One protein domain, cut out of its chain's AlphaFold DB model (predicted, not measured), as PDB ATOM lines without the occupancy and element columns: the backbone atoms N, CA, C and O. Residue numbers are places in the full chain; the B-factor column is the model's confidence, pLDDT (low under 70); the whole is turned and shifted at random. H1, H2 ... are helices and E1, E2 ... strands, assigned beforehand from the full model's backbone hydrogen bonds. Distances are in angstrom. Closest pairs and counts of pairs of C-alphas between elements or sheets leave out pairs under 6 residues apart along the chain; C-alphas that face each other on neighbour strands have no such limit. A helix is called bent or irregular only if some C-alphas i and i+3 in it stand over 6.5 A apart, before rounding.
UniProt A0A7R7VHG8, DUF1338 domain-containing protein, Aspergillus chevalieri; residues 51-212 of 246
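Overview. This is residues 51 to 212 of the 246 residues of the protein "DUF1338 domain-containing protein" of Aspergillus chevalieri (UniProt A0A7R7VHG8). A twisted sheet of five strands has one helix, H1, along one face, and H4, beyond H1, packs on it and on H5. Three short-to-middling helices, H3, H6 and H7, cluster at one end of the strands, and the small helix H2 lies beyond the other end. The 162 printed residues hold, in chain order, E1 H1 E2 E3 H2 E4 H3 H4 H5 H6 H7 E5; the sheet is mixed, in the order E2 E3 E4 E1 E5, and the class is mixed, helices and strands. The whole is compact, with a radius of gyration of the C-alphas of 16.4 A and spans of 46 by 33 by 27 A.

Along the chain. The strands are E2, residues 75 to 81, 18.1 A; E3, residues 89 to 95, 19.6 A; E4, residues 108 to 114, 19.7 A; E1, residues 51 to 56, 16.7 A, from C-alpha 51 at (-36.857, 52.343, -45.773); and E5, residues 208 to 211, 10.1 A, which ends with C-alpha 211 at (-43.237, 53.564, -46.994). The helices are H1, 59 to 71, 19.0 A; H4, 140 to 151, 17.0 A; H5, 158 to 172, 22.0 A; H3, 122 to 134, 18.6 A; H6, 182 to 191, 14.4 A; H7, 193 to 199; and H2, 99 to 104. H5 is neither bent nor irregular, but only just: C-alphas 163 and 166 are 6.1 A apart.

Arrangement. The sheet is strongly twisted. E2 and E3 form a hairpin, with N 77 and O 93 2.8 A apart. E3 and E4 are antiparallel, with N 94 and O 109 at 2.8 A; E4 and E1 are parallel, with N 56 and O 112 at 2.8 A; E1 and E5 are antiparallel, with N 51 and O 210 at 2.9 A. E1, H1, E2 make a split strand-helix-strand unit, two strands running the same way with E3 and E4 between them, its crossover right-handed. In two layers, helix on one face of the sheet, H1 is on it at a height of 8.0 A. H1 touches H4 at a steep tilt of 63 degrees, the closest C-alphas being Arg 67 and Leu 146, 6.7 A. H4 touches H5, Leu 142 to Glu 167, C-alphas 5.5 A apart. H7 touches H6, closest C-alphas Arg 189 and Ala 196, 5.1 A, and H3, Ala 128 and Ala 199, 5.5 A. H2 is not on the sheet. Every O i to N i+4 pair is within hydrogen-bond range in H1, H2, H3, H4 and H6; in H5 8 of 11 are, in H7 2 of 3.

Size, cuts and confidence. The C-alphas of Ala 100 and Asp 183 are the farthest apart, 50.0 A. The printed part has no cut and no long link. Mean pLDDT of the printed part is 90.9; residues 209 to 212 are under 70.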
ATOM      1  N   HIS A  51     -37.828  53.193 -46.467       77.81
ATOM      2  CA  HIS A  51     -36.857  52.343 -45.773       77.81
ATOM      3  C   HIS A  51     -36.481  51.160 -46.629       77.81
ATOM      4  O   HIS A  51     -37.298  50.256 -46.811       77.81
ATOM      5  N   GLY A  52     -35.259  51.189 -47.148       83.12
ATOM      6  CA  GLY A  52     -34.656  50.043 -47.807       83.12
ATOM      7  C   GLY A  52     -34.044  49.085 -46.789       83.12
ATOM      8  O   GLY A  52     -33.651  49.486 -45.692       83.12
ATOM      9  N   ALA A  53     -33.898  47.827 -47.178       84.62
ATOM     10  CA  ALA A  53     -33.019  46.892 -46.494       84.62
ATOM     11  C   ALA A  53     -32.249  46.057 -47.511       84.62
ATOM     12  O   ALA A  53     -32.823  45.634 -48.510       84.62
ATOM     13  N   ASN A  54     -30.978  45.788 -47.235       90.56
ATOM     14  CA  ASN A  54     -30.135  44.919 -48.051       90.56
ATOM     15  C   ASN A  54     -29.266  44.009 -47.172       90.56
ATOM     16  O   ASN A  54     -29.094  44.221 -45.961       90.56
ATOM     17  N   ARG A  55     -28.761  42.941 -47.787       94.12
ATOM     18  CA  ARG A  55     -27.904  41.946 -47.146       94.12
ATOM     19  C   ARG A  55     -26.599  41.810 -47.912       94.12
ATOM     20  O   ARG A  55     -26.607  41.648 -49.128       94.12
ATOM     21  N   LEU A  56     -25.496  41.876 -47.179       96.62
ATOM     22  CA  LEU A  56     -24.135  41.755 -47.685       96.62
ATOM     23  C   LEU A  56     -23.492  40.500 -47.101       96.62
ATOM     24  O   LEU A  56     -23.789  40.093 -45.976       96.62
ATOM     25  N   GLY A  57     -22.619  39.881 -47.881       96.50
ATOM     26  CA  GLY A  57     -21.966  38.622 -47.552       96.50
ATOM     27  C   GLY A  57     -20.555  38.783 -46.998       96.50
ATOM     28  O   GLY A  57     -20.154  37.993 -46.149       96.50
ATOM     29  N   ILE A  58     -19.803  39.795 -47.447       97.06
ATOM     30  CA  ILE A  58     -18.391  39.968 -47.063       97.06
ATOM     31  C   ILE A  58     -18.051  41.410 -46.656       97.06
ATOM     32  O   ILE A  58     -18.676  42.357 -47.141       97.06
ATOM     33  N   PRO A  59     -17.024  41.616 -45.804       97.25
ATOM     34  CA  PRO A  59     -16.635  42.951 -45.343       97.25
ATOM     35  C   PRO A  59     -16.309  43.937 -46.470       97.25
ATOM     36  O   PRO A  59     -16.625  45.120 -46.351       97.25
ATOM     37  N   TYR A  60     -15.718  43.457 -47.569       97.19
ATOM     38  CA  TYR A  60     -15.436  44.271 -48.752       97.19
ATOM     39  C   TYR A  60     -16.709  44.927 -49.308       97.19
ATOM     40  O   TYR A  60     -16.734  46.131 -49.548       97.19
ATOM     41  N   GLU A  61     -17.804  44.173 -49.423       97.62
ATOM     42  CA  GLU A  61     -19.077  44.708 -49.913       97.62
ATOM     43  C   GLU A  61     -19.614  45.811 -49.003       97.62
ATOM     44  O   GLU A  61     -20.074  46.842 -49.491       97.62
ATOM     45  N   LEU A  62     -19.503  45.644 -47.679       97.69
ATOM     46  CA  LEU A  62     -19.911  46.676 -46.725       97.69
ATOM     47  C   LEU A  62     -19.053  47.942 -46.850       97.69
ATOM     48  O   LEU A  62     -19.580  49.048 -46.730       97.69
ATOM     49  N   GLN A  63     -17.751  47.804 -47.110       97.56
ATOM     50  CA  GLN A  63     -16.865  48.948 -47.341       97.56
ATOM     51  C   GLN A  63     -17.263  49.726 -48.598       97.56
ATOM     52  O   GLN A  63     -17.322  50.955 -48.552       97.56
ATOM     53  N   ILE A  64     -17.583  49.035 -49.695       98.06
ATOM     54  CA  ILE A  64     -18.037  49.690 -50.926       98.06
ATOM     55  C   ILE A  64     -19.411  50.337 -50.728       98.06
ATOM     56  O   ILE A  64     -19.575  51.516 -51.028       98.06
ATOM     57  N   VAL A  65     -20.371  49.633 -50.123       97.25
ATOM     58  CA  VAL A  65     -21.705  50.183 -49.815       97.25
ATOM     59  C   VAL A  65     -21.620  51.405 -48.898       97.25
ATOM     60  O   VAL A  65     -22.329  52.387 -49.114       97.25
ATOM     61  N   LYS A  66     -20.700  51.410 -47.927       97.56
ATOM     62  CA  LYS A  66     -20.417  52.595 -47.107       97.56
ATOM     63  C   LYS A  66     -19.963  53.784 -47.962       97.56
ATOM     64  O   LYS A  66     -20.389  54.900 -47.684       97.56
ATOM     65  N   ARG A  67     -19.115  53.565 -48.974       97.88
ATOM     66  CA  ARG A  67     -18.659  54.625 -49.894       97.88
ATOM     67  C   ARG A  67     -19.806  55.133 -50.771       97.88
ATOM     68  O   ARG A  67     -19.977  56.341 -50.865       97.88
ATOM     69  N   ILE A  68     -20.635  54.234 -51.312       96.94
ATOM     70  CA  ILE A  68     -21.853  54.591 -52.066       96.94
ATOM     71  C   ILE A  68     -22.751  55.502 -51.223       96.94
ATOM     72  O   ILE A  68     -23.153  56.573 -51.664       96.94
ATOM     73  N   PHE A  69     -23.040  55.104 -49.984       95.44
ATOM     74  CA  PHE A  69     -23.900  55.890 -49.104       95.44
ATOM     75  C   PHE A  69     -23.265  57.204 -48.647       95.44
ATOM     76  O   PHE A  69     -23.992  58.179 -48.475       95.44
ATOM     77  N   ALA A  70     -21.938  57.275 -48.518       95.50
ATOM     78  CA  ALA A  70     -21.254  58.528 -48.210       95.50
ATOM     79  C   ALA A  70     -21.468  59.587 -49.305       95.50
ATOM     80  O   ALA A  70     -21.775  60.727 -48.964       95.50
ATOM     81  N   VAL A  71     -21.413  59.196 -50.588       93.38
ATOM     82  CA  VAL A  71     -21.727  60.083 -51.732       93.38
ATOM     83  C   VAL A  71     -23.160  60.620 -51.653       93.38
ATOM     84  O   VAL A  71     -23.436  61.760 -52.011       93.38
ATOM     85  N   LEU A  72     -24.078  59.825 -51.101       92.25
ATOM     86  CA  LEU A  72     -25.477  60.202 -50.882       92.25
ATOM     87  C   LEU A  72     -25.715  60.954 -49.556       92.25
ATOM     88  O   LEU A  72     -26.862  61.154 -49.157       92.25
ATOM     89  N   GLY A  73     -24.661  61.342 -48.830       91.06
ATOM     90  CA  GLY A  73     -24.776  62.032 -47.540       91.06
ATOM     91  C   GLY A  73     -25.334  61.160 -46.405       91.06
ATOM     92  O   GLY A  73     -25.831  61.679 -45.400       91.06
ATOM     93  N   MET A  74     -25.263  59.836 -46.548       93.94
ATOM     94  CA  MET A  74     -25.770  58.855 -45.593       93.94
ATOM     95  C   MET A  74     -24.622  58.210 -44.808       93.94
ATOM     96  O   MET A  74     -23.597  57.807 -45.353       93.94
ATOM     97  N   TYR A  75     -24.813  58.069 -43.498       95.38
ATOM     98  CA  TYR A  75     -23.791  57.604 -42.561       95.38
ATOM     99  C   TYR A  75     -24.284  56.379 -41.791       95.38
ATOM    100  O   TYR A  75     -25.484  56.288 -41.532       95.38
ATOM    101  N   PRO A  76     -23.391  55.453 -41.396       96.38
ATOM    102  CA  PRO A  76     -23.770  54.298 -40.591       96.38
ATOM    103  C   PRO A  76     -24.119  54.747 -39.169       96.38
ATOM    104  O   PRO A  76     -23.263  55.234 -38.430       96.38
ATOM    105  N   ILE A  77     -25.385  54.596 -38.788       95.88
ATOM    106  CA  ILE A  77     -25.908  54.942 -37.470       95.88
ATOM    107  C   ILE A  77     -26.397  53.670 -36.775       95.88
ATOM    108  O   ILE A  77     -27.253  52.945 -37.287       95.88
ATOM    109  N   GLY A  78     -25.876  53.440 -35.571       93.88
ATOM    110  CA  GLY A  78     -26.239  52.303 -34.731       93.88
ATOM    111  C   GLY A  78     -25.542  50.998 -35.123       93.88
ATOM    112  O   GLY A  78     -25.038  50.836 -36.237       93.88
ATOM    113  N   TYR A  79     -25.530  50.070 -34.173       96.31
ATOM    114  CA  TYR A  79     -25.062  48.701 -34.344       96.31
ATOM    115  C   TYR A  79     -26.137  47.759 -33.814       96.31
ATOM    116  O   TYR A  79     -26.636  47.946 -32.703       96.31
ATOM    117  N   TYR A  80     -26.488  46.765 -34.617       94.31
ATOM    118  CA  TYR A  80     -27.522  45.795 -34.295       94.31
ATOM    119  C   TYR A  80     -26.936  44.400 -34.460       94.31
ATOM    120  O   TYR A  80     -26.563  44.011 -35.565       94.31
ATOM    121  N   ASP A  81     -26.855  43.646 -33.372       93.44
ATOM    122  CA  ASP A  81     -26.475  42.237 -33.410       93.44
ATOM    123  C   ASP A  81     -27.744  41.378 -33.454       93.44
ATOM    124  O   ASP A  81     -28.536  41.392 -32.510       93.44
ATOM    125  N   LEU A  82     -27.966  40.668 -34.563       92.25
ATOM    126  CA  LEU A  82     -29.148  39.824 -34.747       92.25
ATOM    127  C   LEU A  82     -28.868  38.352 -34.397       92.25
ATOM    128  O   LEU A  82     -29.790  37.533 -34.452       92.25
ATOM    129  N   SER A  83     -27.647  38.021 -33.954       89.19
ATOM    130  CA  SER A  83     -27.309  36.675 -33.468       89.19
ATOM    131  C   SER A  83     -28.142  36.268 -32.257       89.19
ATOM    132  O   SER A  83     -28.538  35.110 -32.146       89.19
ATOM    133  N   ALA A  84     -28.523  37.230 -31.411       85.25
ATOM    134  CA  ALA A  84     -29.427  37.001 -30.285       85.25
ATOM    135  C   ALA A  84     -30.821  36.500 -30.718       85.25
ATOM    136  O   ALA A  84     -31.541  35.908 -29.921       85.25
ATOM    137  N   SER A  85     -31.207  36.729 -31.977       86.62
ATOM    138  CA  SER A  85     -32.445  36.227 -32.589       86.62
ATOM    139  C   SER A  85     -32.217  35.001 -33.485       86.62
ATOM    140  O   SER A  85     -33.086  34.659 -34.282       86.62
ATOM    141  N   GLY A  86     -31.049  34.359 -33.386       87.62
ATOM    142  CA  GLY A  86     -30.687  33.183 -34.180       87.62
ATOM    143  C   GLY A  86     -30.318  33.486 -35.634       87.62
ATOM    144  O   GLY A  86     -30.178  32.556 -36.420       87.62
ATOM    145  N   LEU A  87     -30.154  34.760 -36.012       91.75
ATOM    146  CA  LEU A  87     -29.766  35.137 -37.370       91.75
ATOM    147  C   LEU A  87     -28.240  35.314 -37.459       91.75
ATOM    148  O   LEU A  87     -27.681  36.078 -36.670       91.75
ATOM    149  N   PRO A  88     -27.547  34.700 -38.438       95.31
ATOM    150  CA  PRO A  88     -26.092  34.788 -38.579       95.31
ATOM    151  C   PRO A  88     -25.650  36.111 -39.235       95.31
ATOM    152  O   PRO A  88     -24.899  36.119 -40.208       95.31
ATOM    153  N   ILE A  89     -26.162  37.245 -38.751       95.81
ATOM    154  CA  ILE A  89     -25.911  38.580 -39.305       95.81
ATOM    155  C   ILE A  89     -25.825  39.635 -38.196       95.81
ATOM    156  O   ILE A  89     -26.438  39.517 -37.135       95.81
ATOM    157  N   HIS A  90     -25.119  40.719 -38.486       96.44
ATOM    158  CA  HIS A  90     -25.214  41.983 -37.750       96.44
ATOM    159  C   HIS A  90     -25.509  43.132 -38.720       96.44
ATOM    160  O   HIS A  90     -25.493  42.929 -39.934       96.44
ATOM    161  N   ALA A  91     -25.830  44.322 -38.224       95.88
ATOM    162  CA  ALA A  91     -26.307  45.403 -39.075       95.88
ATOM    163  C   ALA A  91     -25.981  46.806 -38.563       95.88
ATOM    164  O   ALA A  91     -25.674  47.024 -37.389       95.88
ATOM    165  N   THR A  92     -26.141  47.768 -39.468       95.94
ATOM    166  CA  THR A  92     -26.187  49.209 -39.201       95.94
ATOM    167  C   THR A  92     -27.270  49.856 -40.071       95.94
ATOM    168  O   THR A  92     -27.762  49.246 -41.024       95.94
ATOM    169  N   CYS A  93     -27.665  51.090 -39.756       95.00
ATOM    170  CA  CYS A  93     -28.605  51.852 -40.570       95.00
ATOM    171  C   CYS A  93     -27.895  53.038 -41.224       95.00
ATOM    172  O   CYS A  93     -27.487  53.971 -40.536       95.00
ATOM    173  N   PHE A  94     -27.775  53.023 -42.550       94.75
ATOM    174  CA  PHE A  94     -27.284  54.170 -43.305       94.75
ATOM    175  C   PHE A  94     -28.395  55.205 -43.449       94.75
ATOM    176  O   PHE A  94     -29.469  54.886 -43.961       94.75
ATOM    177  N   ARG A  95     -28.149  56.433 -42.983       92.94
ATOM    178  CA  ARG A  95     -29.103  57.552 -43.069       92.94
ATOM    179  C   ARG A  95     -28.411  58.913 -42.942       92.94
ATOM    180  O   ARG A  95     -27.301  58.968 -42.404       92.94
ATOM    181  N   PRO A  96     -29.053  60.019 -43.352       91.38
ATOM    182  CA  PRO A  96     -28.553  61.352 -43.044       91.38
ATOM    183  C   PRO A  96     -28.474  61.593 -41.532       91.38
ATOM    184  O   PRO A  96     -29.305  61.106 -40.754       91.38
ATOM    185  N   LYS A  97     -27.456  62.349 -41.105       90.62
ATOM    186  CA  LYS A  97     -27.189  62.631 -39.682       90.62
ATOM    187  C   LYS A  97     -27.664  64.010 -39.214       90.62
ATOM    188  O   LYS A  97     -27.820  64.210 -38.015       90.62
ATOM    189  N   HIS A  98     -27.882  64.947 -40.136       89.31
ATOM    190  CA  HIS A  98     -28.284  66.320 -39.827       89.31
ATOM    191  C   HIS A  98     -29.778  66.520 -40.067       89.31
ATOM    192  O   HIS A  98     -30.308  66.018 -41.056       89.31
ATOM    193  N   THR A  99     -30.433  67.293 -39.198       84.81
ATOM    194  CA  THR A  99     -31.875  67.578 -39.276       84.81
ATOM    195  C   THR A  99     -32.268  68.151 -40.633       84.81
ATOM    196  O   THR A  99     -33.118  67.576 -41.289       84.81
ATOM    197  N   ALA A 100     -31.547  69.160 -41.137       85.12
ATOM    198  CA  ALA A 100     -31.832  69.750 -42.448       85.12
ATOM    199  C   ALA A 100     -31.782  68.729 -43.604       85.12
ATOM    200  O   ALA A 100     -32.571  68.804 -44.540       85.12
ATOM    201  N   SER A 101     -30.878  67.744 -43.538       83.56
ATOM    202  CA  SER A 101     -30.806  66.671 -44.536       83.56
ATOM    203  C   SER A 101     -31.957  65.674 -44.393       83.56
ATOM    204  O   SER A 101     -32.453  65.184 -45.400       83.56
ATOM    205  N   LEU A 102     -32.386  65.382 -43.160       80.44
ATOM    206  CA  LEU A 102     -33.548  64.528 -42.889       80.44
ATOM    207  C   LEU A 102     -34.855  65.194 -43.323       80.44
ATOM    208  O   LEU A 102     -35.724  64.511 -43.855       80.44
ATOM    209  N   ASP A 103     -34.982  66.505 -43.123       77.12
ATOM    210  CA  ASP A 103     -36.139  67.292 -43.554       77.12
ATOM    211  C   ASP A 103     -36.242  67.316 -45.081       77.12
ATOM    212  O   ASP A 103     -37.338  67.252 -45.632       77.12
ATOM    213  N   TRP A 104     -35.097  67.354 -45.772       78.69
ATOM    214  CA  TRP A 104     -35.061  67.306 -47.230       78.69
ATOM    215  C   TRP A 104     -35.318  65.901 -47.787       78.69
ATOM    216  O   TRP A 104     -36.102  65.738 -48.722       78.69
ATOM    217  N   ASN A 105     -34.657  64.880 -47.233       79.94
ATOM    218  CA  ASN A 105     -34.835  63.494 -47.646       79.94
ATOM    219  C   ASN A 105     -34.485  62.518 -46.501       79.94
ATOM    220  O   ASN A 105     -33.306  62.275 -46.232       79.94
ATOM    221  N   PRO A 106     -35.480  61.887 -45.853       84.62
ATOM    222  CA  PRO A 106     -35.252  60.996 -44.715       84.62
ATOM    223  C   PRO A 106     -34.924  59.545 -45.110       84.62
ATOM    224  O   PRO A 106     -35.083  58.633 -44.291       84.62
ATOM    225  N   PHE A 107     -34.494  59.302 -46.355       85.62
ATOM    226  CA  PHE A 107     -34.191  57.959 -46.841       85.62
ATOM    227  C   PHE A 107     -33.177  57.248 -45.941       85.62
ATOM    228  O   PHE A 107     -32.139  57.795 -45.559       85.62
ATOM    229  N   ARG A 108     -33.485  55.994 -45.599       89.06
ATOM    230  CA  ARG A 108     -32.598  55.149 -44.797       89.06
ATOM    231  C   ARG A 108     -32.557  53.730 -45.330       89.06
ATOM    232  O   ARG A 108     -33.562  53.200 -45.805       89.06
ATOM    233  N   VAL A 109     -31.389  53.110 -45.210       90.62
ATOM    234  CA  VAL A 109     -31.167  51.722 -45.613       90.62
ATOM    235  C   VAL A 109     -30.617  50.934 -44.436       90.62
ATOM    236  O   VAL A 109     -29.584  51.276 -43.863       90.62
ATOM    237  N   PHE A 110     -31.335  49.884 -44.049       93.81
ATOM    238  CA  PHE A 110     -30.866  48.926 -43.060       93.81
ATOM    239  C   PHE A 110     -29.969  47.898 -43.750       93.81
ATOM    240  O   PHE A 110     -30.441  47.086 -44.548       93.81
ATOM    241  N   THR A 111     -28.674  47.948 -43.457       95.62
ATOM    242  CA  THR A 111     -27.670  47.121 -44.124       95.62
ATOM    243  C   THR A 111     -27.136  46.088 -43.164       95.62
ATOM    244  O   THR A 111     -26.603  46.417 -42.103       95.62
ATOM    245  N   THR A 112     -27.284  44.829 -43.555       96.31
ATOM    246  CA  THR A 112     -26.825  43.676 -42.781       96.31
ATOM    247  C   THR A 112     -25.575  43.077 -43.414       96.31
ATOM    248  O   THR A 112     -25.440  43.086 -44.636       96.31
ATOM    249  N   LEU A 113     -24.674  42.558 -42.586       97.88
ATOM    250  CA  LEU A 113     -23.487  41.817 -42.995       97.88
ATOM    251  C   LEU A 113     -23.519  40.419 -42.368       97.88
ATOM    252  O   LEU A 113     -23.809  40.253 -41.179       97.88
ATOM    253  N   PHE A 114     -23.252  39.425 -43.205       97.38
ATOM    254  CA  PHE A 114     -23.159  38.018 -42.850       97.38
ATOM    255  C   PHE A 114     -21.988  37.713 -41.910       97.38
ATOM    256  O   PHE A 114     -20.888  38.239 -42.064       97.38
ATOM    257  N   ARG A 115     -22.253  36.837 -40.936       97.31
ATOM    258  CA  ARG A 115     -21.313  36.354 -39.922       97.31
ATOM    259  C   ARG A 115     -21.088  34.844 -40.095       97.31
ATOM    260  O   ARG A 115     -21.776  34.050 -39.446       97.31
ATOM    261  N   PRO A 116     -20.169  34.425 -40.985       96.44
ATOM    262  CA  PRO A 116     -19.927  33.012 -41.294       96.44
ATOM    263  C   PRO A 116     -19.521  32.180 -40.077       96.44
ATOM    264  O   PRO A 116     -19.795  30.984 -40.026       96.44
ATOM    265  N   GLU A 117     -18.891  32.792 -39.078       95.88
ATOM    266  CA  GLU A 117     -18.481  32.139 -37.836       95.88
ATOM    267  C   GLU A 117     -19.653  31.641 -36.977       95.88
ATOM    268  O   GLU A 117     -19.433  30.832 -36.081       95.88
ATOM    269  N   LEU A 118     -20.881  32.102 -37.249       95.81
ATOM    270  CA  LEU A 118     -22.095  31.674 -36.548       95.81
ATOM    271  C   LEU A 118     -22.776  30.457 -37.192       95.81
ATOM    272  O   LEU A 118     -23.741  29.948 -36.628       95.81
ATOM    273  N   LEU A 119     -22.301  29.994 -38.353       94.94
ATOM    274  CA  LEU A 119     -22.819  28.777 -38.977       94.94
ATOM    275  C   LEU A 119     -22.306  27.524 -38.266       94.94
ATOM    276  O   LEU A 119     -21.128  27.438 -37.902       94.94
ATOM    277  N   VAL A 120     -23.188  26.535 -38.123       93.69
ATOM    278  CA  VAL A 120     -22.867  25.243 -37.507       93.69
ATOM    279  C   VAL A 120     -22.211  24.332 -38.541       93.69
ATOM    280  O   VAL A 120     -21.187  23.706 -38.257       93.69
ATOM    281  N   SER A 121     -22.761  24.286 -39.757       96.44
ATOM    282  CA  SER A 121     -22.207  23.495 -40.853       96.44
ATOM    283  C   SER A 121     -20.964  24.154 -41.449       96.44
ATOM    284  O   SER A 121     -21.014  25.227 -42.060       96.44
ATOM    285  N   LYS A 122     -19.823  23.471 -41.307       96.56
ATOM    286  CA  LYS A 122     -18.560  23.870 -41.937       96.56
ATOM    287  C   LYS A 122     -18.679  23.880 -43.465       96.56
ATOM    288  O   LYS A 122     -18.211  24.830 -44.086       96.56
ATOM    289  N   ASP A 123     -19.349  22.883 -44.037       96.50
ATOM    290  CA  ASP A 123     -19.515  22.747 -45.485       96.50
ATOM    291  C   ASP A 123     -20.375  23.886 -46.047       96.50
ATOM    292  O   ASP A 123     -20.006  24.513 -47.039       96.50
ATOM    293  N   ALA A 124     -21.478  24.233 -45.369       96.62
ATOM    294  CA  ALA A 124     -22.310  25.373 -45.762       96.62
ATOM    295  C   ALA A 124     -21.535  26.695 -45.662       96.62
ATOM    296  O   ALA A 124     -21.654  27.559 -46.530       96.62
ATOM    297  N   ARG A 125     -20.695  26.849 -44.631       97.38
ATOM    298  CA  ARG A 125     -19.845  28.032 -44.468       97.38
ATOM    299  C   ARG A 125     -18.829  28.177 -45.593       97.38
ATOM    300  O   ARG A 125     -18.717  29.259 -46.162       97.38
ATOM    301  N   GLU A 126     -18.095  27.116 -45.912       97.38
ATOM    302  CA  GLU A 126     -17.094  27.132 -46.984       97.38
ATOM    303  C   GLU A 126     -17.751  27.371 -48.347       97.38
ATOM    304  O   GLU A 126     -17.293  28.223 -49.109       97.38
ATOM    305  N   GLN A 127     -18.885  26.715 -48.609       97.12
ATOM    306  CA  GLN A 127     -19.641  26.910 -49.842       97.12
ATOM    307  C   GLN A 127     -20.187  28.340 -49.979       97.12
ATOM    308  O   GLN A 127     -20.133  28.910 -51.071       97.12
ATOM    309  N   ALA A 128     -20.700  28.934 -48.894       96.50
ATOM    310  CA  ALA A 128     -21.175  30.315 -48.904       96.50
ATOM    311  C   ALA A 128     -20.030  31.294 -49.195       96.50
ATOM    312  O   ALA A 128     -20.170  32.156 -50.058       96.50
ATOM    313  N   LEU A 129     -18.888  31.139 -48.520       96.62
ATOM    314  CA  LEU A 129     -17.727  32.007 -48.726       96.62
ATOM    315  C   LEU A 129     -17.171  31.903 -50.150       96.62
ATOM    316  O   LEU A 129     -16.878  32.934 -50.746       96.62
ATOM    317  N   ALA A 130     -17.110  30.699 -50.723       96.19
ATOM    318  CA  ALA A 130     -16.655  30.502 -52.099       96.19
ATOM    319  C   ALA A 130     -17.545  31.229 -53.126       96.19
ATOM    320  O   ALA A 130     -17.035  31.867 -54.045       96.19
ATOM    321  N   LEU A 131     -18.873  31.179 -52.961       95.44
ATOM    322  CA  LEU A 131     -19.805  31.909 -53.834       95.44
ATOM    323  C   LEU A 131     -19.662  33.429 -53.677       95.44
ATOM    324  O   LEU A 131     -19.674  34.168 -54.663       95.44
ATOM    325  N   LEU A 132     -19.508  33.894 -52.437       95.69
ATOM    326  CA  LEU A 132     -19.356  35.311 -52.116       95.69
ATOM    327  C   LEU A 132     -18.034  35.899 -52.622       95.69
ATOM    328  O   LEU A 132     -17.999  37.063 -53.007       95.69
ATOM    329  N   GLU A 133     -16.959  35.114 -52.651       94.31
ATOM    330  CA  GLU A 133     -15.659  35.542 -53.179       94.31
ATOM    331  C   GLU A 133     -15.668  35.676 -54.711       94.31
ATOM    332  O   GLU A 133     -14.991  36.537 -55.270       94.31
ATOM    333  N   GLN A 134     -16.458  34.851 -55.403       91.56
ATOM    334  CA  GLN A 134     -16.514  34.834 -56.868       91.56
ATOM    335  C   GLN A 134     -17.453  35.891 -57.460       91.56
ATOM    336  O   GLN A 134     -17.295  36.272 -58.626       91.56
ATOM    337  N   ARG A 135     -18.451  36.358 -56.700       92.06
ATOM    338  CA  ARG A 135     -19.455  37.287 -57.232       92.06
ATOM    339  C   ARG A 135     -18.916  38.708 -57.370       92.06
ATOM    340  O   ARG A 135     -18.111  39.188 -56.576       92.06
ATOM    341  N   ARG A 136     -19.446  39.425 -58.359       90.88
ATOM    342  CA  ARG A 136     -19.154  40.841 -58.601       90.88
ATOM    343  C   ARG A 136     -20.444  41.648 -58.537       90.88
ATOM    344  O   ARG A 136     -21.218  41.646 -59.487       90.88
ATOM    345  N   ILE A 137     -20.669  42.308 -57.402       93.88
ATOM    346  CA  ILE A 137     -21.849  43.165 -57.188       93.88
ATOM    347  C   ILE A 137     -21.670  44.529 -57.859       93.88
ATOM    348  O   ILE A 137     -22.613  45.063 -58.439       93.88
ATOM    349  N   PHE A 138     -20.467  45.092 -57.755       95.75
ATOM    350  CA  PHE A 138     -20.156  46.454 -58.179       95.75
ATOM    351  C   PHE A 138     -19.515  46.437 -59.564       95.75
ATOM    352  O   PHE A 138     -18.644  45.606 -59.831       95.75
ATOM    353  N   THR A 139     -19.956  47.339 -60.436       96.19
ATOM    354  CA  THR A 139     -19.369  47.534 -61.765       96.19
ATOM    355  C   THR A 139     -18.032  48.262 -61.657       96.19
ATOM    356  O   THR A 139     -17.806  49.016 -60.708       96.19
ATOM    357  N   ASP A 140     -17.152  48.068 -62.640       97.44
ATOM    358  CA  ASP A 140     -15.868  48.779 -62.684       97.44
ATOM    359  C   ASP A 140     -16.099  50.302 -62.747       97.44
ATOM    360  O   ASP A 140     -15.503  51.045 -61.972       97.44
ATOM    361  N   THR A 141     -17.085  50.750 -63.535       97.25
ATOM    362  CA  THR A 141     -17.523  52.155 -63.601       97.25
ATOM    363  C   THR A 141     -17.909  52.716 -62.230       97.25
ATOM    364  O   THR A 141     -17.497  53.820 -61.869       97.25
ATOM    365  N   LEU A 142     -18.686  51.971 -61.434       97.56
ATOM    366  CA  LEU A 142     -19.057  52.400 -60.086       97.56
ATOM    367  C   LEU A 142     -17.826  52.532 -59.188       97.56
ATOM    368  O   LEU A 142     -17.721  53.488 -58.423       97.56
ATOM    369  N   LEU A 143     -16.903  51.572 -59.259       98.06
ATOM    370  CA  LEU A 143     -15.683  51.599 -58.456       98.06
ATOM    371  C   LEU A 143     -14.802  52.801 -58.818       98.06
ATOM    372  O   LEU A 143     -14.301  53.459 -57.905       98.06
ATOM    373  N   ASP A 144     -14.683  53.132 -60.103       97.88
ATOM    374  CA  ASP A 144     -13.950  54.308 -60.579       97.88
ATOM    375  C   ASP A 144     -14.589  55.612 -60.084       97.88
ATOM    376  O   ASP A 144     -13.901  56.455 -59.508       97.88
ATOM    377  N   LEU A 145     -15.917  55.747 -60.189       97.38
ATOM    378  CA  LEU A 145     -16.643  56.904 -59.649       97.38
ATOM    379  C   LEU A 145     -16.462  57.040 -58.132       97.38
ATOM    380  O   LEU A 145     -16.269  58.142 -57.620       97.38
ATOM    381  N   LEU A 146     -16.475  55.928 -57.394       97.75
ATOM    382  CA  LEU A 146     -16.219  55.940 -55.954       97.75
ATOM    383  C   LEU A 146     -14.768  56.297 -55.617       97.75
ATOM    384  O   LEU A 146     -14.515  56.791 -54.512       97.75
ATOM    385  N   ASN A 147     -13.807  55.990 -56.491       97.38
ATOM    386  CA  ASN A 147     -12.411  56.397 -56.322       97.38
ATOM    387  C   ASN A 147     -12.293  57.912 -56.494       97.38
ATOM    388  O   ASN A 147     -11.807  58.567 -55.573       97.38
ATOM    389  N   THR A 148     -12.870  58.463 -57.565       96.19
ATOM    390  CA  THR A 148     -12.974  59.914 -57.784       96.19
ATOM    391  C   THR A 148     -13.635  60.615 -56.599       96.19
ATOM    392  O   THR A 148     -13.068  61.552 -56.043       96.19
ATOM    393  N   ALA A 149     -14.783  60.115 -56.131       95.75
ATOM    394  CA  ALA A 149     -15.459  60.680 -54.966       95.75
ATOM    395  C   ALA A 149     -14.588  60.624 -53.700       95.75
ATOM    396  O   ALA A 149     -14.644  61.521 -52.864       95.75
ATOM    397  N   GLY A 150     -13.774  59.576 -53.538       94.38
ATOM    398  CA  GLY A 150     -12.858  59.432 -52.406       94.38
ATOM    399  C   GLY A 150     -11.779  60.517 -52.354       94.38
ATOM    400  O   GLY A 150     -11.388  60.925 -51.265       94.38
ATOM    401  N   GLU A 151     -11.344  61.012 -53.512       95.19
ATOM    402  CA  GLU A 151     -10.396  62.127 -53.639       95.19
ATOM    403  C   GLU A 151     -11.066  63.499 -53.448       95.19
ATOM    404  O   GLU A 151     -10.385  64.501 -53.239       95.19
ATOM    405  N   GLN A 152     -12.401  63.539 -53.487       93.19
ATOM    406  CA  GLN A 152     -13.229  64.747 -53.463       93.19
ATOM    407  C   GLN A 152     -14.147  64.807 -52.229       93.19
ATOM    408  O   GLN A 152     -15.259  65.322 -52.304       93.19
ATOM    409  N   ASP A 153     -13.726  64.249 -51.088       91.56
ATOM    410  CA  ASP A 153     -14.509  64.240 -49.837       91.56
ATOM    411  C   ASP A 153     -15.951  63.706 -50.003       91.56
ATOM    412  O   ASP A 153     -16.918  64.229 -49.444       91.56
ATOM    413  N   ALA A 154     -16.086  62.619 -50.769       90.19
ATOM    414  CA  ALA A 154     -17.345  61.979 -51.154       90.19
ATOM    415  C   ALA A 154     -18.284  62.863 -51.997       90.19
ATOM    416  O   ALA A 154     -19.495  62.647 -51.995       90.19
ATOM    417  N   GLN A 155     -17.747  63.840 -52.726       90.88
ATOM    418  CA  GLN A 155     -18.500  64.660 -53.672       90.88
ATOM    419  C   GLN A 155     -18.284  64.179 -55.107       90.88
ATOM    420  O   GLN A 155     -17.272  63.562 -55.420       90.88
ATOM    421  N   LEU A 156     -19.271  64.449 -55.956       90.62
ATOM    422  CA  LEU A 156     -19.228  64.221 -57.395       90.62
ATOM    423  C   LEU A 156     -19.787  65.465 -58.083       90.62
ATOM    424  O   LEU A 156     -20.696  66.114 -57.552       90.62
ATOM    425  N   ASP A 157     -19.261  65.788 -59.260       91.81
ATOM    426  CA  ASP A 157     -19.870  66.801 -60.117       91.81
ATOM    427  C   ASP A 157     -21.184  66.296 -60.743       91.81
ATOM    428  O   ASP A 157     -21.632  65.170 -60.515       91.81
ATOM    429  N   HIS A 158     -21.850  67.159 -61.510       90.06
ATOM    430  CA  HIS A 158     -23.158  66.843 -62.071       90.06
ATOM    431  C   HIS A 158     -23.124  65.662 -63.054       90.06
ATOM    432  O   HIS A 158     -23.978  64.783 -62.960       90.06
ATOM    433  N   GLU A 159     -22.138  65.614 -63.952       92.19
ATOM    434  CA  GLU A 159     -22.017  64.559 -64.967       92.19
ATOM    435  C   GLU A 159     -21.683  63.214 -64.305       92.19
ATOM    436  O   GLU A 159     -22.296  62.182 -64.592       92.19
ATOM    437  N   GLN A 160     -20.777  63.238 -63.328       91.69
ATOM    438  CA  GLN A 160     -20.439  62.074 -62.516       91.69
ATOM    439  C   GLN A 160     -21.631  61.579 -61.696       91.69
ATOM    440  O   GLN A 160     -21.833  60.370 -61.583       91.69
ATOM    441  N   ALA A 161     -22.433  62.482 -61.126       87.50
ATOM    442  CA  ALA A 161     -23.623  62.122 -60.363       87.50
ATOM    443  C   ALA A 161     -24.702  61.472 -61.249       87.50
ATOM    444  O   ALA A 161     -25.330  60.495 -60.823       87.50
ATOM    445  N   GLU A 162     -24.891  61.965 -62.478       90.19
ATOM    446  CA  GLU A 162     -25.807  61.359 -63.453       90.19
ATOM    447  C   GLU A 162     -25.386  59.935 -63.839       90.19
ATOM    448  O   GLU A 162     -26.248  59.066 -63.976       90.19
ATOM    449  N   ALA A 163     -24.079  59.667 -63.935       91.56
ATOM    450  CA  ALA A 163     -23.547  58.321 -64.158       91.56
ATOM    451  C   ALA A 163     -23.581  57.442 -62.890       91.56
ATOM    452  O   ALA A 163     -23.831  56.239 -62.959       91.56
ATOM    453  N   PHE A 164     -23.367  58.030 -61.712       93.25
ATOM    454  CA  PHE A 164     -23.270  57.308 -60.444       93.25
ATOM    455  C   PHE A 164     -24.572  56.619 -60.043       93.25
ATOM    456  O   PHE A 164     -24.551  55.459 -59.637       93.25
ATOM    457  N   VAL A 165     -25.709  57.313 -60.143       89.62
ATOM    458  CA  VAL A 165     -27.004  56.767 -59.710       89.62
ATOM    459  C   VAL A 165     -27.368  55.460 -60.433       89.62
ATOM    460  O   VAL A 165     -27.659  54.484 -59.734       89.62
ATOM    461  N   PRO A 166     -27.368  55.371 -61.779       90.44
ATOM    462  CA  PRO A 166     -27.691  54.123 -62.468       90.44
ATOM    463  C   PRO A 166     -26.682  53.009 -62.164       90.44
ATOM    464  O   PRO A 166     -27.102  51.882 -61.908       90.44
ATOM    465  N   GLU A 167     -25.385  53.316 -62.100       94.00
ATOM    466  CA  GLU A 167     -24.340  52.335 -61.770       94.00
ATOM    467  C   GLU A 167     -24.486  51.788 -60.339       94.00
ATOM    468  O   GLU A 167     -24.415  50.577 -60.106       94.00
ATOM    469  N   ALA A 168     -24.787  52.652 -59.366       92.69
ATOM    470  CA  ALA A 168     -25.074  52.242 -57.995       92.69
ATOM    471  C   ALA A 168     -26.350  51.390 -57.912       92.69
ATOM    472  O   ALA A 168     -26.381  50.399 -57.177       92.69
ATOM    473  N   LEU A 169     -27.394  51.727 -58.679       90.56
ATOM    474  CA  LEU A 169     -28.648  50.966 -58.697       90.56
ATOM    475  C   LEU A 169     -28.439  49.510 -59.131       90.56
ATOM    476  O   LEU A 169     -29.053  48.632 -58.525       90.56
ATOM    477  N   LEU A 170     -27.524  49.228 -60.068       91.00
ATOM    478  CA  LEU A 170     -27.206  47.860 -60.521       91.00
ATOM    479  C   LEU A 170     -26.721  46.930 -59.397       91.00
ATOM    480  O   LEU A 170     -26.866  45.707 -59.508       91.00
ATOM    481  N   SER A 171     -26.160  47.499 -58.325       91.00
ATOM    482  CA  SER A 171     -25.717  46.758 -57.135       91.00
ATOM    483  C   SER A 171     -26.896  46.246 -56.299       91.00
ATOM    484  O   SER A 171     -26.774  45.238 -55.598       91.00
ATOM    485  N   PHE A 172     -28.040  46.934 -56.384       90.00
ATOM    486  CA  PHE A 172     -29.240  46.699 -55.578       90.00
ATOM    487  C   PHE A 172     -30.445  46.209 -56.397       90.00
ATOM    488  O   PHE A 172     -31.498  45.928 -55.819       90.00
ATOM    489  N   SER A 173     -30.313  46.107 -57.721       85.62
ATOM    490  CA  SER A 173     -31.342  45.541 -58.594       85.62
ATOM    491  C   SER A 173     -31.463  44.030 -58.418       85.62
ATOM    492  O   SER A 173     -30.487  43.327 -58.118       85.62
ATOM    493  N   TRP A 174     -32.664  43.516 -58.659       81.44
ATOM    494  CA  TRP A 174     -32.904  42.081 -58.731       81.44
ATOM    495  C   TRP A 174     -32.209  41.471 -59.955       81.44
ATOM    496  O   TRP A 174     -32.295  41.994 -61.067       81.44
ATOM    497  N   ARG A 175     -31.545  40.327 -59.759       79.94
ATOM    498  CA  ARG A 175     -30.974  39.509 -60.839       79.94
ATOM    499  C   ARG A 175     -31.587  38.117 -60.759       79.94
ATOM    500  O   ARG A 175     -31.469  37.446 -59.742       79.94
ATOM    501  N   SER A 176     -32.244  37.689 -61.835       70.06
ATOM    502  CA  SER A 176     -33.007  36.431 -61.874       70.06
ATOM    503  C   SER A 176     -32.140  35.172 -61.953       70.06
ATOM    504  O   SER A 176     -32.651  34.077 -61.724       70.06
ATOM    505  N   VAL A 177     -30.851  35.320 -62.273       74.75
ATOM    506  CA  VAL A 177     -29.899  34.216 -62.422       74.75
ATOM    507  C   VAL A 177     -29.116  34.023 -61.124       74.75
ATOM    508  O   VAL A 177     -28.470  34.948 -60.627       74.75
ATOM    509  N   ALA A 178     -29.163  32.800 -60.594       78.75
ATOM    510  CA  ALA A 178     -28.386  32.396 -59.428       78.75
ATOM    511  C   ALA A 178     -26.874  32.483 -59.695       78.75
ATOM    512  O   ALA A 178     -26.402  32.147 -60.779       78.75
ATOM    513  N   ALA A 179     -26.100  32.841 -58.673       79.69
ATOM    514  CA  ALA A 179     -24.658  32.593 -58.634       79.69
ATOM    515  C   ALA A 179     -24.321  31.127 -58.300       79.69
ATOM    516  O   ALA A 179     -23.191  30.700 -58.511       79.69
ATOM    517  N   ALA A 180     -25.284  30.371 -57.769       84.50
ATOM    518  CA  ALA A 180     -25.092  29.017 -57.264       84.50
ATOM    519  C   ALA A 180     -25.739  27.961 -58.171       84.50
ATOM    520  O   ALA A 180     -26.753  28.223 -58.817       84.50
ATOM    521  N   ALA A 181     -25.200  26.743 -58.155       90.44
ATOM    522  CA  ALA A 181     -25.894  25.555 -58.641       90.44
ATOM    523  C   ALA A 181     -27.022  25.135 -57.670       90.44
ATOM    524  O   ALA A 181     -27.099  25.601 -56.529       90.44
ATOM    525  N   PHE A 182     -27.941  24.277 -58.118       90.00
ATOM    526  CA  PHE A 182     -29.142  23.928 -57.345       90.00
ATOM    527  C   PHE A 182     -28.827  23.198 -56.029       90.00
ATOM    528  O   PHE A 182     -29.413  23.482 -54.985       90.00
ATOM    529  N   ASP A 183     -27.882  22.276 -56.077       93.25
ATOM    530  CA  ASP A 183     -27.298  21.551 -54.952       93.25
ATOM    531  C   ASP A 183     -26.606  22.486 -53.950       93.25
ATOM    532  O   ASP A 183     -26.855  22.376 -52.748       93.25
ATOM    533  N   GLN A 184     -25.845  23.476 -54.428       92.88
ATOM    534  CA  GLN A 184     -25.263  24.516 -53.570       92.88
ATOM    535  C   GLN A 184     -26.352  25.353 -52.884       92.88
ATOM    536  O   GLN A 184     -26.312  25.556 -51.672       92.88
ATOM    537  N   TYR A 185     -27.373  25.790 -53.628       92.56
ATOM    538  CA  TYR A 185     -28.518  26.505 -53.058       92.56
ATOM    539  C   TYR A 185     -29.232  25.683 -51.979       92.56
ATOM    540  O   TYR A 185     -29.572  26.218 -50.922       92.56
ATOM    541  N   ARG A 186     -29.452  24.386 -52.230       93.88
ATOM    542  CA  ARG A 186     -30.094  23.486 -51.270       93.88
ATOM    543  C   ARG A 186     -29.283  23.348 -49.990       93.88
ATOM    544  O   ARG A 186     -29.864  23.530 -48.926       93.88
ATOM    545  N   LEU A 187     -27.974  23.112 -50.100       94.44
ATOM    546  CA  LEU A 187     -27.071  23.026 -48.949       94.44
ATOM    547  C   LEU A 187     -27.174  24.278 -48.068       94.44
ATOM    548  O   LEU A 187     -27.359  24.182 -46.857       94.44
ATOM    549  N   LEU A 188     -27.106  25.464 -48.680       94.69
ATOM    550  CA  LEU A 188     -27.150  26.727 -47.942       94.69
ATOM    551  C   LEU A 188     -28.525  27.009 -47.327       94.69
ATOM    552  O   LEU A 188     -28.613  27.512 -46.209       94.69
ATOM    553  N   ARG A 189     -29.606  26.673 -48.036       92.81
ATOM    554  CA  ARG A 189     -30.978  26.839 -47.542       92.81
ATOM    555  C   ARG A 189     -31.302  25.888 -46.388       92.81
ATOM    556  O   ARG A 189     -32.058  26.284 -45.502       92.81
ATOM    557  N   GLU A 190     -30.798  24.657 -46.436       93.38
ATOM    558  CA  GLU A 190     -30.979  23.653 -45.379       93.38
ATOM    559  C   GLU A 190     -30.289  24.086 -44.078       93.38
ATOM    560  O   GLU A 190     -30.866  23.891 -43.011       93.38
ATOM    561  N   GLU A 191     -29.131  24.754 -44.161       93.56
ATOM    562  CA  GLU A 191     -28.467  25.353 -42.995       93.56
ATOM    563  C   GLU A 191     -29.260  26.547 -42.438       93.56
ATOM    564  O   GLU A 191     -29.581  26.592 -41.251       93.56
ATOM    565  N   HIS A 192     -29.583  27.539 -43.280       90.75
ATOM    566  CA  HIS A 192     -30.402  28.674 -42.861       90.75
ATOM    567  C   HIS A 192     -31.071  29.372 -44.064       90.75
ATOM    568  O   HIS A 192     -30.375  29.762 -45.003       90.75
ATOM    569  N   PRO A 193     -32.387  29.679 -44.036       86.56
ATOM    570  CA  PRO A 193     -33.084  30.302 -45.171       86.56
ATOM    571  C   PRO A 193     -32.449  31.612 -45.666       86.56
ATOM    572  O   PRO A 193     -32.382  31.862 -46.866       86.56
ATOM    573  N   ILE A 194     -31.943  32.436 -44.741       89.25
ATOM    574  CA  ILE A 194     -31.253  33.698 -45.064       89.25
ATOM    575  C   ILE A 194     -29.935  33.506 -45.823       89.25
ATOM    576  O   ILE A 194     -29.493  34.416 -46.511       89.25
ATOM    577  N   LEU A 195     -29.281  32.352 -45.678       90.38
ATOM    578  CA  LEU A 195     -27.946  32.138 -46.221       90.38
ATOM    579  C   LEU A 195     -27.996  31.983 -47.739       90.38
ATOM    580  O   LEU A 195     -27.167  32.552 -48.442       90.38
ATOM    581  N   ALA A 196     -29.012  31.277 -48.239       89.81
ATOM    582  CA  ALA A 196     -29.252  31.153 -49.669       89.81
ATOM    583  C   ALA A 196     -29.551  32.516 -50.317       89.81
ATOM    584  O   ALA A 196     -29.040  32.812 -51.391       89.81
ATOM    585  N   ASP A 197     -30.321  33.369 -49.641       87.88
ATOM    586  CA  ASP A 197     -30.593  34.738 -50.092       87.88
ATOM    587  C   ASP A 197     -29.317  35.597 -50.157       87.88
ATOM    588  O   ASP A 197     -29.107  36.349 -51.105       87.88
ATOM    589  N   ILE A 198     -28.420  35.434 -49.182       90.94
ATOM    590  CA  ILE A 198     -27.158  36.178 -49.120       90.94
ATOM    591  C   ILE A 198     -26.162  35.705 -50.178       90.94
ATOM    592  O   ILE A 198     -25.573  36.542 -50.857       90.94
ATOM    593  N   ALA A 199     -25.921  34.397 -50.288       92.81
ATOM    594  CA  ALA A 199     -24.773  33.855 -51.017       92.81
ATOM    595  C   ALA A 199     -25.103  33.347 -52.428       92.81
ATOM    596  O   ALA A 199     -24.217  33.312 -53.277       92.81
ATOM    597  N   CYS A 200     -26.357  32.982 -52.721       90.69
ATOM    598  CA  CYS A 200     -26.719  32.424 -54.030       90.69
ATOM    599  C   CYS A 200     -27.077  33.485 -55.077       90.69
ATOM    600  O   CYS A 200     -27.389  33.124 -56.211       90.69
ATOM    601  N   LEU A 201     -27.059  34.773 -54.723       87.38
ATOM    602  CA  LEU A 201     -27.429  35.873 -55.610       87.38
ATOM    603  C   LEU A 201     -26.212  36.696 -56.041       87.38
ATOM    604  O   LEU A 201     -25.251  36.886 -55.291       87.38
ATOM    605  N   GLN A 202     -26.287  37.221 -57.265       84.75
ATOM    606  CA  GLN A 202     -25.235  38.034 -57.883       84.75
ATOM    607  C   GLN A 202     -25.279  39.519 -57.482       84.75
ATOM    608  O   GLN A 202     -24.382  40.273 -57.846       84.75
ATOM    609  N   SER A 203     -26.309  39.958 -56.754       84.88
ATOM    610  CA  SER A 203     -26.474  41.340 -56.292       84.88
ATOM    611  C   SER A 203     -26.866  41.402 -54.816       84.88
ATOM    612  O   SER A 203     -27.388  40.439 -54.252       84.88
ATOM    613  N   ALA A 204     -26.655  42.566 -54.198       86.81
ATOM    614  CA  ALA A 204     -27.150  42.888 -52.861       86.81
ATOM    615  C   ALA A 204     -28.545  43.521 -52.961       86.81
ATOM    616  O   ALA A 204     -28.751  44.662 -52.541       86.81
ATOM    617  N   HIS A 205     -29.477  42.803 -53.588       81.06
ATOM    618  CA  HIS A 205     -30.791  43.329 -53.941       81.06
ATOM    619  C   HIS A 205     -31.552  43.942 -52.747       81.06
ATOM    620  O   HIS A 205     -31.313  43.624 -51.576       81.06
ATOM    621  N   ILE A 206     -32.490  44.848 -53.042       79.25
ATOM    622  CA  ILE A 206     -33.358  45.421 -52.010       79.25
ATOM    623  C   ILE A 206     -34.327  44.349 -51.501       79.25
ATOM    624  O   ILE A 206     -35.300  43.997 -52.165       79.25
ATOM    625  N   ASN A 207     -34.091  43.888 -50.273       76.06
ATOM    626  CA  ASN A 207     -34.910  42.887 -49.597       76.06
ATOM    627  C   ASN A 207     -36.331  43.385 -49.353       76.06
ATOM    628  O   ASN A 207     -37.264  42.605 -49.365       76.06
ATOM    629  N   HIS A 208     -36.508  44.664 -49.027       70.06
ATOM    630  CA  HIS A 208     -37.815  45.313 -48.961       70.06
ATOM    631  C   HIS A 208     -37.656  46.828 -49.015       70.06
ATOM    632  O   HIS A 208     -36.645  47.372 -48.567       70.06
ATOM    633  N   LEU A 209     -38.691  47.499 -49.515       69.25
ATOM    634  CA  LEU A 209     -38.831  48.947 -49.452       69.25
ATOM    635  C   LEU A 209     -40.148  49.271 -48.741       69.25
ATOM    636  O   LEU A 209     -41.218  48.878 -49.202       69.25
ATOM    637  N   ARG A 210     -40.080  49.936 -47.584       63.44
ATOM    638  CA  ARG A 210     -41.264  50.291 -46.785       63.44
ATOM    639  C   ARG A 210     -41.516  51.794 -46.839       63.44
ATOM    640  O   ARG A 210     -40.620  52.552 -46.483       63.44
ATOM    641  N   SER A 211     -42.739  52.191 -47.173       67.56
ATOM    642  CA  SER A 211     -43.237  53.564 -46.994       67.56
ATOM    643  C   SER A 211     -43.894  53.727 -45.620       67.56
ATOM    644  O   SER A 211     -44.500  52.769 -45.127       67.56
ATOM    645  N   LEU A 212     -43.779  54.903 -44.993       58.56
ATOM    646  CA  LEU A 212     -44.457  55.177 -43.720       58.56
ATOM    647  C   LEU A 212     -45.907  55.651 -43.941       58.56
ATOM    648  O   LEU A 212     -46.226  56.322 -44.920       58.56
TER     649      LEU A 212